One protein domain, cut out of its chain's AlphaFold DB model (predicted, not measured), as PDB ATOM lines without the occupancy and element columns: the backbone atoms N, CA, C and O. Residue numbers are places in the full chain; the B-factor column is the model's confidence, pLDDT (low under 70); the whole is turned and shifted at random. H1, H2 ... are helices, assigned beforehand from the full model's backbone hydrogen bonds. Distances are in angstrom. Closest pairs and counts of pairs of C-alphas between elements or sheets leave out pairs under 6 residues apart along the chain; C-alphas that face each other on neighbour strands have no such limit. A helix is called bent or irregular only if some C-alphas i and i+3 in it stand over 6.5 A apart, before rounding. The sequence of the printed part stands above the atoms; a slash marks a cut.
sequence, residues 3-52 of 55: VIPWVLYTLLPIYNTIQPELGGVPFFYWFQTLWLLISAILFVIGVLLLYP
ATOM      1  N   VAL A   3      17.417 252.231 -11.271       67.75
ATOM      2  CA  VAL A   3      16.713 253.507 -11.029       67.75
ATOM      3  C   VAL A   3      15.907 253.486  -9.725       67.75
ATOM      4  O   VAL A   3      15.780 254.495  -9.045       67.75
ATOM      5  N   ILE A   4      15.404 252.310  -9.342       70.31
ATOM      6  CA  ILE A   4      14.548 252.111  -8.165       70.31
ATOM      7  C   ILE A   4      15.274 252.455  -6.854       70.31
ATOM      8  O   ILE A   4      14.736 253.261  -6.094       70.31
ATOM      9  N   PRO A   5      16.487 251.927  -6.571       67.56
ATOM     10  CA  PRO A   5      17.208 252.323  -5.366       67.56
ATOM     11  C   PRO A   5      17.536 253.819  -5.375       67.56
ATOM     12  O   PRO A   5      17.408 254.462  -4.343       67.56
ATOM     13  N   TRP A   6      17.853 254.408  -6.531       72.19
ATOM     14  CA  TRP A   6      18.165 255.836  -6.634       72.19
ATOM     15  C   TRP A   6      16.982 256.731  -6.225       72.19
ATOM     16  O   TRP A   6      17.152 257.652  -5.431       72.19
ATOM     17  N   VAL A   7      15.764 256.412  -6.680       74.12
ATOM     18  CA  VAL A   7      14.537 257.135  -6.291       74.12
ATOM     19  C   VAL A   7      14.234 256.963  -4.799       74.12
ATOM     20  O   VAL A   7      13.916 257.939  -4.122       74.12
ATOM     21  N   LEU A   8      14.404 255.761  -4.242       67.94
ATOM     22  CA  LEU A   8      14.223 255.530  -2.802       67.94
ATOM     23  C   LEU A   8      15.241 256.309  -1.956       67.94
ATOM     24  O   LEU A   8      14.879 256.850  -0.912       67.94
ATOM     25  N   TYR A   9      16.484 256.441  -2.432       69.25
ATOM     26  CA  TYR A   9      17.498 257.280  -1.793       69.25
ATOM     27  C   TYR A   9      17.114 258.768  -1.807       69.25
ATOM     28  O   TYR A   9      17.416 259.474  -0.854       69.25
ATOM     29  N   THR A  10      16.401 259.273  -2.817       70.94
ATOM     30  CA  THR A  10      15.941 260.680  -2.790       70.94
ATOM     31  C   THR A  10      14.851 260.950  -1.749       70.94
ATOM     32  O   THR A  10      14.712 262.081  -1.292       70.94
ATOM     33  N   LEU A  11      14.123 259.916  -1.313       69.00
ATOM     34  CA  LEU A  11      13.106 260.013  -0.262       69.00
ATOM     35  C   LEU A  11      13.689 259.869   1.155       69.00
ATOM     36  O   LEU A  11      12.960 260.059   2.127       69.00
ATOM     37  N   LEU A  12      14.996 259.595   1.295       67.19
ATOM     38  CA  LEU A  12      15.696 259.523   2.587       67.19
ATOM     39  C   LEU A  12      15.340 260.648   3.564       67.19
ATOM     40  O   LEU A  12      15.077 260.321   4.716       67.19
ATOM     41  N   PRO A  13      15.286 261.938   3.172       65.81
ATOM     42  CA  PRO A  13      15.038 263.019   4.125       65.81
ATOM     43  C   PRO A  13      13.669 262.926   4.810       65.81
ATOM     44  O   PRO A  13      13.501 263.468   5.896       65.81
ATOM     45  N   ILE A  14      12.700 262.234   4.197       66.25
ATOM     46  CA  ILE A  14      11.332 262.097   4.717       66.25
ATOM     47  C   ILE A  14      11.290 261.125   5.906       66.25
ATOM     48  O   ILE A  14      10.451 261.275   6.790       66.25
ATOM     49  N   TYR A  15      12.208 260.153   5.949       62.75
ATOM     50  CA  TYR A  15      12.262 259.107   6.982       62.75
ATOM     51  C   TYR A  15      13.584 259.095   7.761       62.75
ATOM     52  O   TYR A  15      13.758 258.283   8.666       62.75
ATOM     53  N   ASN A  16      14.531 259.975   7.427       65.12
ATOM     54  CA  ASN A  16      15.771 260.195   8.175       65.12
ATOM     55  C   ASN A  16      15.505 261.078   9.402       65.12
ATOM     56  O   ASN A  16      16.173 262.082   9.646       65.12
ATOM     57  N   THR A  17      14.465 260.730  10.148       69.00
ATOM     58  CA  THR A  17      14.180 261.304  11.449       69.00
ATOM     59  C   THR A  17      14.851 260.448  12.510       69.00
ATOM     60  O   THR A  17      14.915 259.224  12.418       69.00
ATOM     61  N   ILE A  18      15.401 261.102  13.528       67.81
ATOM     62  CA  ILE A  18      16.022 260.402  14.656       67.81
ATOM     63  C   ILE A  18      14.924 259.779  15.529       67.81
ATOM     64  O   ILE A  18      15.048 258.648  15.985       67.81
ATOM     65  N   GLN A  19      13.801 260.483  15.672       76.06
ATOM     66  CA  GLN A  19      12.675 260.086  16.507       76.06
ATOM     67  C   GLN A  19      11.473 259.659  15.651       76.06
ATOM     68  O   GLN A  19      11.223 260.275  14.608       76.06
ATOM     69  N   PRO A  20      10.698 258.651  16.090       81.31
ATOM     70  CA  PRO A  20      10.817 257.928  17.365       81.31
ATOM     71  C   PRO A  20      11.957 256.893  17.405       81.31
ATOM     72  O   PRO A  20      12.162 256.127  16.464       81.31
ATOM     73  N   GLU A  21      12.672 256.853  18.531       84.25
ATOM     74  CA  GLU A  21      13.710 255.854  18.802       84.25
ATOM     75  C   GLU A  21      13.104 254.625  19.488       84.25
ATOM     76  O   GLU A  21      12.285 254.750  20.401       84.25
ATOM     77  N   LEU A  22      13.525 253.431  19.076       87.50
ATOM     78  CA  LEU A  22      13.109 252.170  19.683       87.50
ATOM     79  C   LEU A  22      14.312 251.540  20.389       87.50
ATOM     80  O   LEU A  22      15.238 251.071  19.733       87.50
ATOM     81  N   GLY A  23      14.336 251.567  21.725       87.75
ATOM     82  CA  GLY A  23      15.448 251.003  22.506       87.75
ATOM     83  C   GLY A  23      16.815 251.642  22.211       87.75
ATOM     84  O   GLY A  23      17.827 250.952  22.267       87.75
ATOM     85  N   GLY A  24      16.843 252.933  21.850       85.81
ATOM     86  CA  GLY A  24      18.057 253.652  21.437       85.81
ATOM     87  C   GLY A  24      18.425 253.492  19.955       85.81
ATOM     88  O   GLY A  24      19.464 253.990  19.527       85.81
ATOM     89  N   VAL A  25      17.592 252.811  19.159       86.12
ATOM     90  CA  VAL A  25      17.749 252.715  17.700       86.12
ATOM     91  C   VAL A  25      16.911 253.808  17.020       86.12
ATOM     92  O   VAL A  25      15.695 253.831  17.227       86.12
ATOM     93  N   PRO A  26      17.504 254.680  16.182       86.38
ATOM     94  CA  PRO A  26      16.770 255.708  15.436       86.38
ATOM     95  C   PRO A  26      15.712 255.155  14.475       86.38
ATOM     96  O   PRO A  26      15.881 254.054  13.937       86.38
ATOM     97  N   PHE A  27      14.674 255.957  14.201       83.62
ATOM     98  CA  PHE A  27      13.547 255.613  13.314       83.62
ATOM     99  C   PHE A  27      13.980 254.967  12.001       83.62
ATOM    100  O   PHE A  27      13.511 253.885  11.654       83.62
ATOM    101  N   PHE A  28      14.937 255.591  11.318       81.81
ATOM    102  CA  PHE A  28      15.455 255.120  10.039       81.81
ATOM    103  C   PHE A  28      15.857 253.633  10.045       81.81
ATOM    104  O   PHE A  28      15.459 252.876   9.158       81.81
ATOM    105  N   TYR A  29      16.605 253.191  11.059       84.31
ATOM    106  CA  TYR A  29      17.170 251.840  11.099       84.31
ATOM    107  C   TYR A  29      16.129 250.778  11.439       84.31
ATOM    108  O   TYR A  29      16.049 249.732  10.782       84.31
ATOM    109  N   TRP A  30      15.304 251.021  12.460       85.25
ATOM    110  CA  TRP A  30      14.295 250.032  12.828       85.25
ATOM    111  C   TRP A  30      13.166 249.974  11.799       85.25
ATOM    112  O   TRP A  30      12.644 248.891  11.533       85.25
ATOM    113  N   PHE A  31      12.846 251.089  11.140       85.62
ATOM    114  CA  PHE A  31      11.867 251.113  10.058       85.62
ATOM    115  C   PHE A  31      12.335 250.296   8.843       85.62
ATOM    116  O   PHE A  31      11.568 249.494   8.307       85.62
ATOM    117  N   GLN A  32      13.612 250.406   8.452       84.50
ATOM    118  CA  GLN A  32      14.203 249.532   7.429       84.50
ATOM    119  C   GLN A  32      14.135 248.049   7.819       84.50
ATOM    120  O   GLN A  32      13.835 247.195   6.983       84.50
ATOM    121  N   THR A  33      14.367 247.744   9.095       89.38
ATOM    122  CA  THR A  33      14.334 246.371   9.616       89.38
ATOM    123  C   THR A  33      12.916 245.790   9.590       89.38
ATOM    124  O   THR A  33      12.726 244.638   9.196       89.38
ATOM    125  N   LEU A  34      11.896 246.590   9.922       90.38
ATOM    126  CA  LEU A  34      10.494 246.199   9.744       90.38
ATOM    127  C   LEU A  34      10.163 245.932   8.277       90.38
ATOM    128  O   LEU A  34       9.509 244.937   7.974       90.38
ATOM    129  N   TRP A  35      10.643 246.772   7.358       85.94
ATOM    130  CA  TRP A  35      10.429 246.547   5.927       85.94
ATOM    131  C   TRP A  35      11.079 245.251   5.430       85.94
ATOM    132  O   TRP A  35      10.489 244.528   4.621       85.94
ATOM    133  N   LEU A  36      12.261 244.908   5.944       91.88
ATOM    134  CA  LEU A  36      12.896 243.622   5.661       91.88
ATOM    135  C   LEU A  36      12.016 242.453   6.131       91.88
ATOM    136  O   LEU A  36      11.776 241.517   5.367       91.88
ATOM    137  N   LEU A  37      11.485 242.532   7.356       95.12
ATOM    138  CA  LEU A  37      10.611 241.501   7.918       95.12
ATOM    139  C   LEU A  37       9.308 241.352   7.117       95.12
ATOM    140  O   LEU A  37       8.920 240.234   6.779       95.12
ATOM    141  N   ILE A  38       8.662 242.466   6.759       94.44
ATOM    142  CA  ILE A  38       7.450 242.465   5.925       94.44
ATOM    143  C   ILE A  38       7.741 241.811   4.571       94.44
ATOM    144  O   ILE A  38       6.966 240.973   4.116       94.44
ATOM    145  N   SER A  39       8.875 242.135   3.946       93.88
ATOM    146  CA  SER A  39       9.271 241.549   2.659       93.88
ATOM    147  C   SER A  39       9.471 240.036   2.757       93.88
ATOM    148  O   SER A  39       9.022 239.299   1.879       93.88
ATOM    149  N   ALA A  40      10.087 239.557   3.842       96.38
ATOM    150  CA  ALA A  40      10.244 238.127   4.097       96.38
ATOM    151  C   ALA A  40       8.887 237.424   4.275       96.38
ATOM    152  O   ALA A  40       8.660 236.372   3.678       96.38
ATOM    153  N   ILE A  41       7.962 238.023   5.033       97.19
ATOM    154  CA  ILE A  41       6.603 237.490   5.217       97.19
ATOM    155  C   ILE A  41       5.862 237.430   3.877       97.19
ATOM    156  O   ILE A  41       5.305 236.391   3.533       97.19
ATOM    157  N   LEU A  42       5.892 238.511   3.094       95.81
ATOM    158  CA  LEU A  42       5.272 238.556   1.767       95.81
ATOM    159  C   LEU A  42       5.869 237.508   0.824       95.81
ATOM    160  O   LEU A  42       5.127 236.875   0.075       95.81
ATOM    161  N   PHE A  43       7.182 237.284   0.882       95.94
ATOM    162  CA  PHE A  43       7.840 236.236   0.106       95.94
ATOM    163  C   PHE A  43       7.346 234.844   0.506       95.94
ATOM    164  O   PHE A  43       6.969 234.060  -0.362       95.94
ATOM    165  N   VAL A  44       7.284 234.547   1.808       95.62
ATOM    166  CA  VAL A  44       6.756 233.269   2.312       95.62
ATOM    167  C   VAL A  44       5.302 233.078   1.888       95.62
ATOM    168  O   VAL A  44       4.955 232.010   1.390       95.62
ATOM    169  N   ILE A  45       4.463 234.108   2.013       95.75
ATOM    170  CA  ILE A  45       3.073 234.072   1.536       95.75
ATOM    171  C   ILE A  45       3.035 233.786   0.033       95.75
ATOM    172  O   ILE A  45       2.289 232.913  -0.399       95.75
ATOM    173  N   GLY A  46       3.864 234.464  -0.762       94.88
ATOM    174  CA  GLY A  46       3.971 234.224  -2.199       94.88
ATOM    175  C   GLY A  46       4.363 232.782  -2.523       94.88
ATOM    176  O   GLY A  46       3.739 232.155  -3.375       94.88
ATOM    177  N   VAL A  47       5.336 232.220  -1.805       94.62
ATOM    178  CA  VAL A  47       5.741 230.814  -1.953       94.62
ATOM    179  C   VAL A  47       4.592 229.870  -1.603       94.62
ATOM    180  O   VAL A  47       4.323 228.944  -2.364       94.62
ATOM    181  N   LEU A  48       3.884 230.112  -0.498       93.69
ATOM    182  CA  LEU A  48       2.752 229.284  -0.076       93.69
ATOM    183  C   LEU A  48       1.576 229.360  -1.061       93.69
ATOM    184  O   LEU A  48       0.944 228.341  -1.327       93.69
ATOM    185  N   LEU A  49       1.303 230.539  -1.626       93.38
ATOM    186  CA  LEU A  49       0.252 230.736  -2.629       93.38
ATOM    187  C   LEU A  49       0.604 230.105  -3.981       93.38
ATOM    188  O   LEU A  49      -0.278 229.569  -4.648       93.38
ATOM    189  N   LEU A  50       1.873 230.164  -4.396       93.19
ATOM    190  CA  LEU A  50       2.324 229.628  -5.684       93.19
ATOM    191  C   LEU A  50       2.579 228.115  -5.645       93.19
ATOM    192  O   LEU A  50       2.396 227.442  -6.658       93.19
ATOM    193  N   TYR A  51       2.977 227.570  -4.493       88.44
ATOM    194  CA  TYR A  51       3.305 226.149  -4.326       88.44
ATOM    195  C   TYR A  51       2.517 225.462  -3.192       88.44
ATOM    196  O   TYR A  51       3.120 224.794  -2.350       88.44
ATOM    197  N   PRO A  52       1.173 225.534  -3.166       76.12
ATOM    198  CA  PRO A  52       0.373 224.998  -2.060       76.12
ATOM    199  C   PRO A  52       0.391 223.460  -1.959       76.12
ATOM    200  O   PRO A  52       0.070 222.915  -0.907       76.12
TER     201      PRO A  52
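What this domain is: This is residues 3 to 52 of the 55 residues of an uncharacterized protein of Vulcanisaeta moutnovskia (strain 768-28) (UniProt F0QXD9). The model is an open, flat V: one long straight helix, H3, makes one arm, and a shorter arm of H1 and H2 slants away from the beginning of H3. The long link of residues 16 to 26 loops round between H2 and H3 at the corner of the V, and residues 3 to 11 and 33 to 52, most of the two arms, stick out free. The printed part has 50 residues with three named helices, in the order H1, H2, H3, and no named strand; its class is all helix. It is only just loose, close to extended, with a radius of gyration of the C-alphas of 14.5 A, and it spans 42 by 32 by 9 A.

How they stand to each other: H1, residues 3 to 10, and H2, residues 12 to 15, meet only through their tight link, Leu 11. H2 and H3, residues 27 to 50, are close but not clearly touching: their closest C-alphas, those of Tyr 15 and Phe 28, are 6.0 A apart. H1 and H3 are apart. In H1 and H3 every O i to N i+4 pair is within hydrogen-bond range; H2 is too short for such a pair, and its one O i to N i+3 pair is within range.

Where its parts are: H1 begins at C-alpha 3 (16.713, 253.507, -11.029) and measures 11.0 A from first to last C-alpha. H2 is 5.6 A long. H3 runs 34.1 A, from C-alpha 27 at (13.547, 255.613, 13.314) to C-alpha 50 at (2.324, 229.628, -5.684), and is not bent.

The domain as a whole: The two C-alphas farthest apart, those of Ile 18 and Pro 52, are 42.2 A apart. The printed part has no cut. The link from H2 to H3, 11 residues, is long. The mean pLDDT of the printed part is 82.5; residues 3, 5, 8 to 9 and 11 to 18 are under 70.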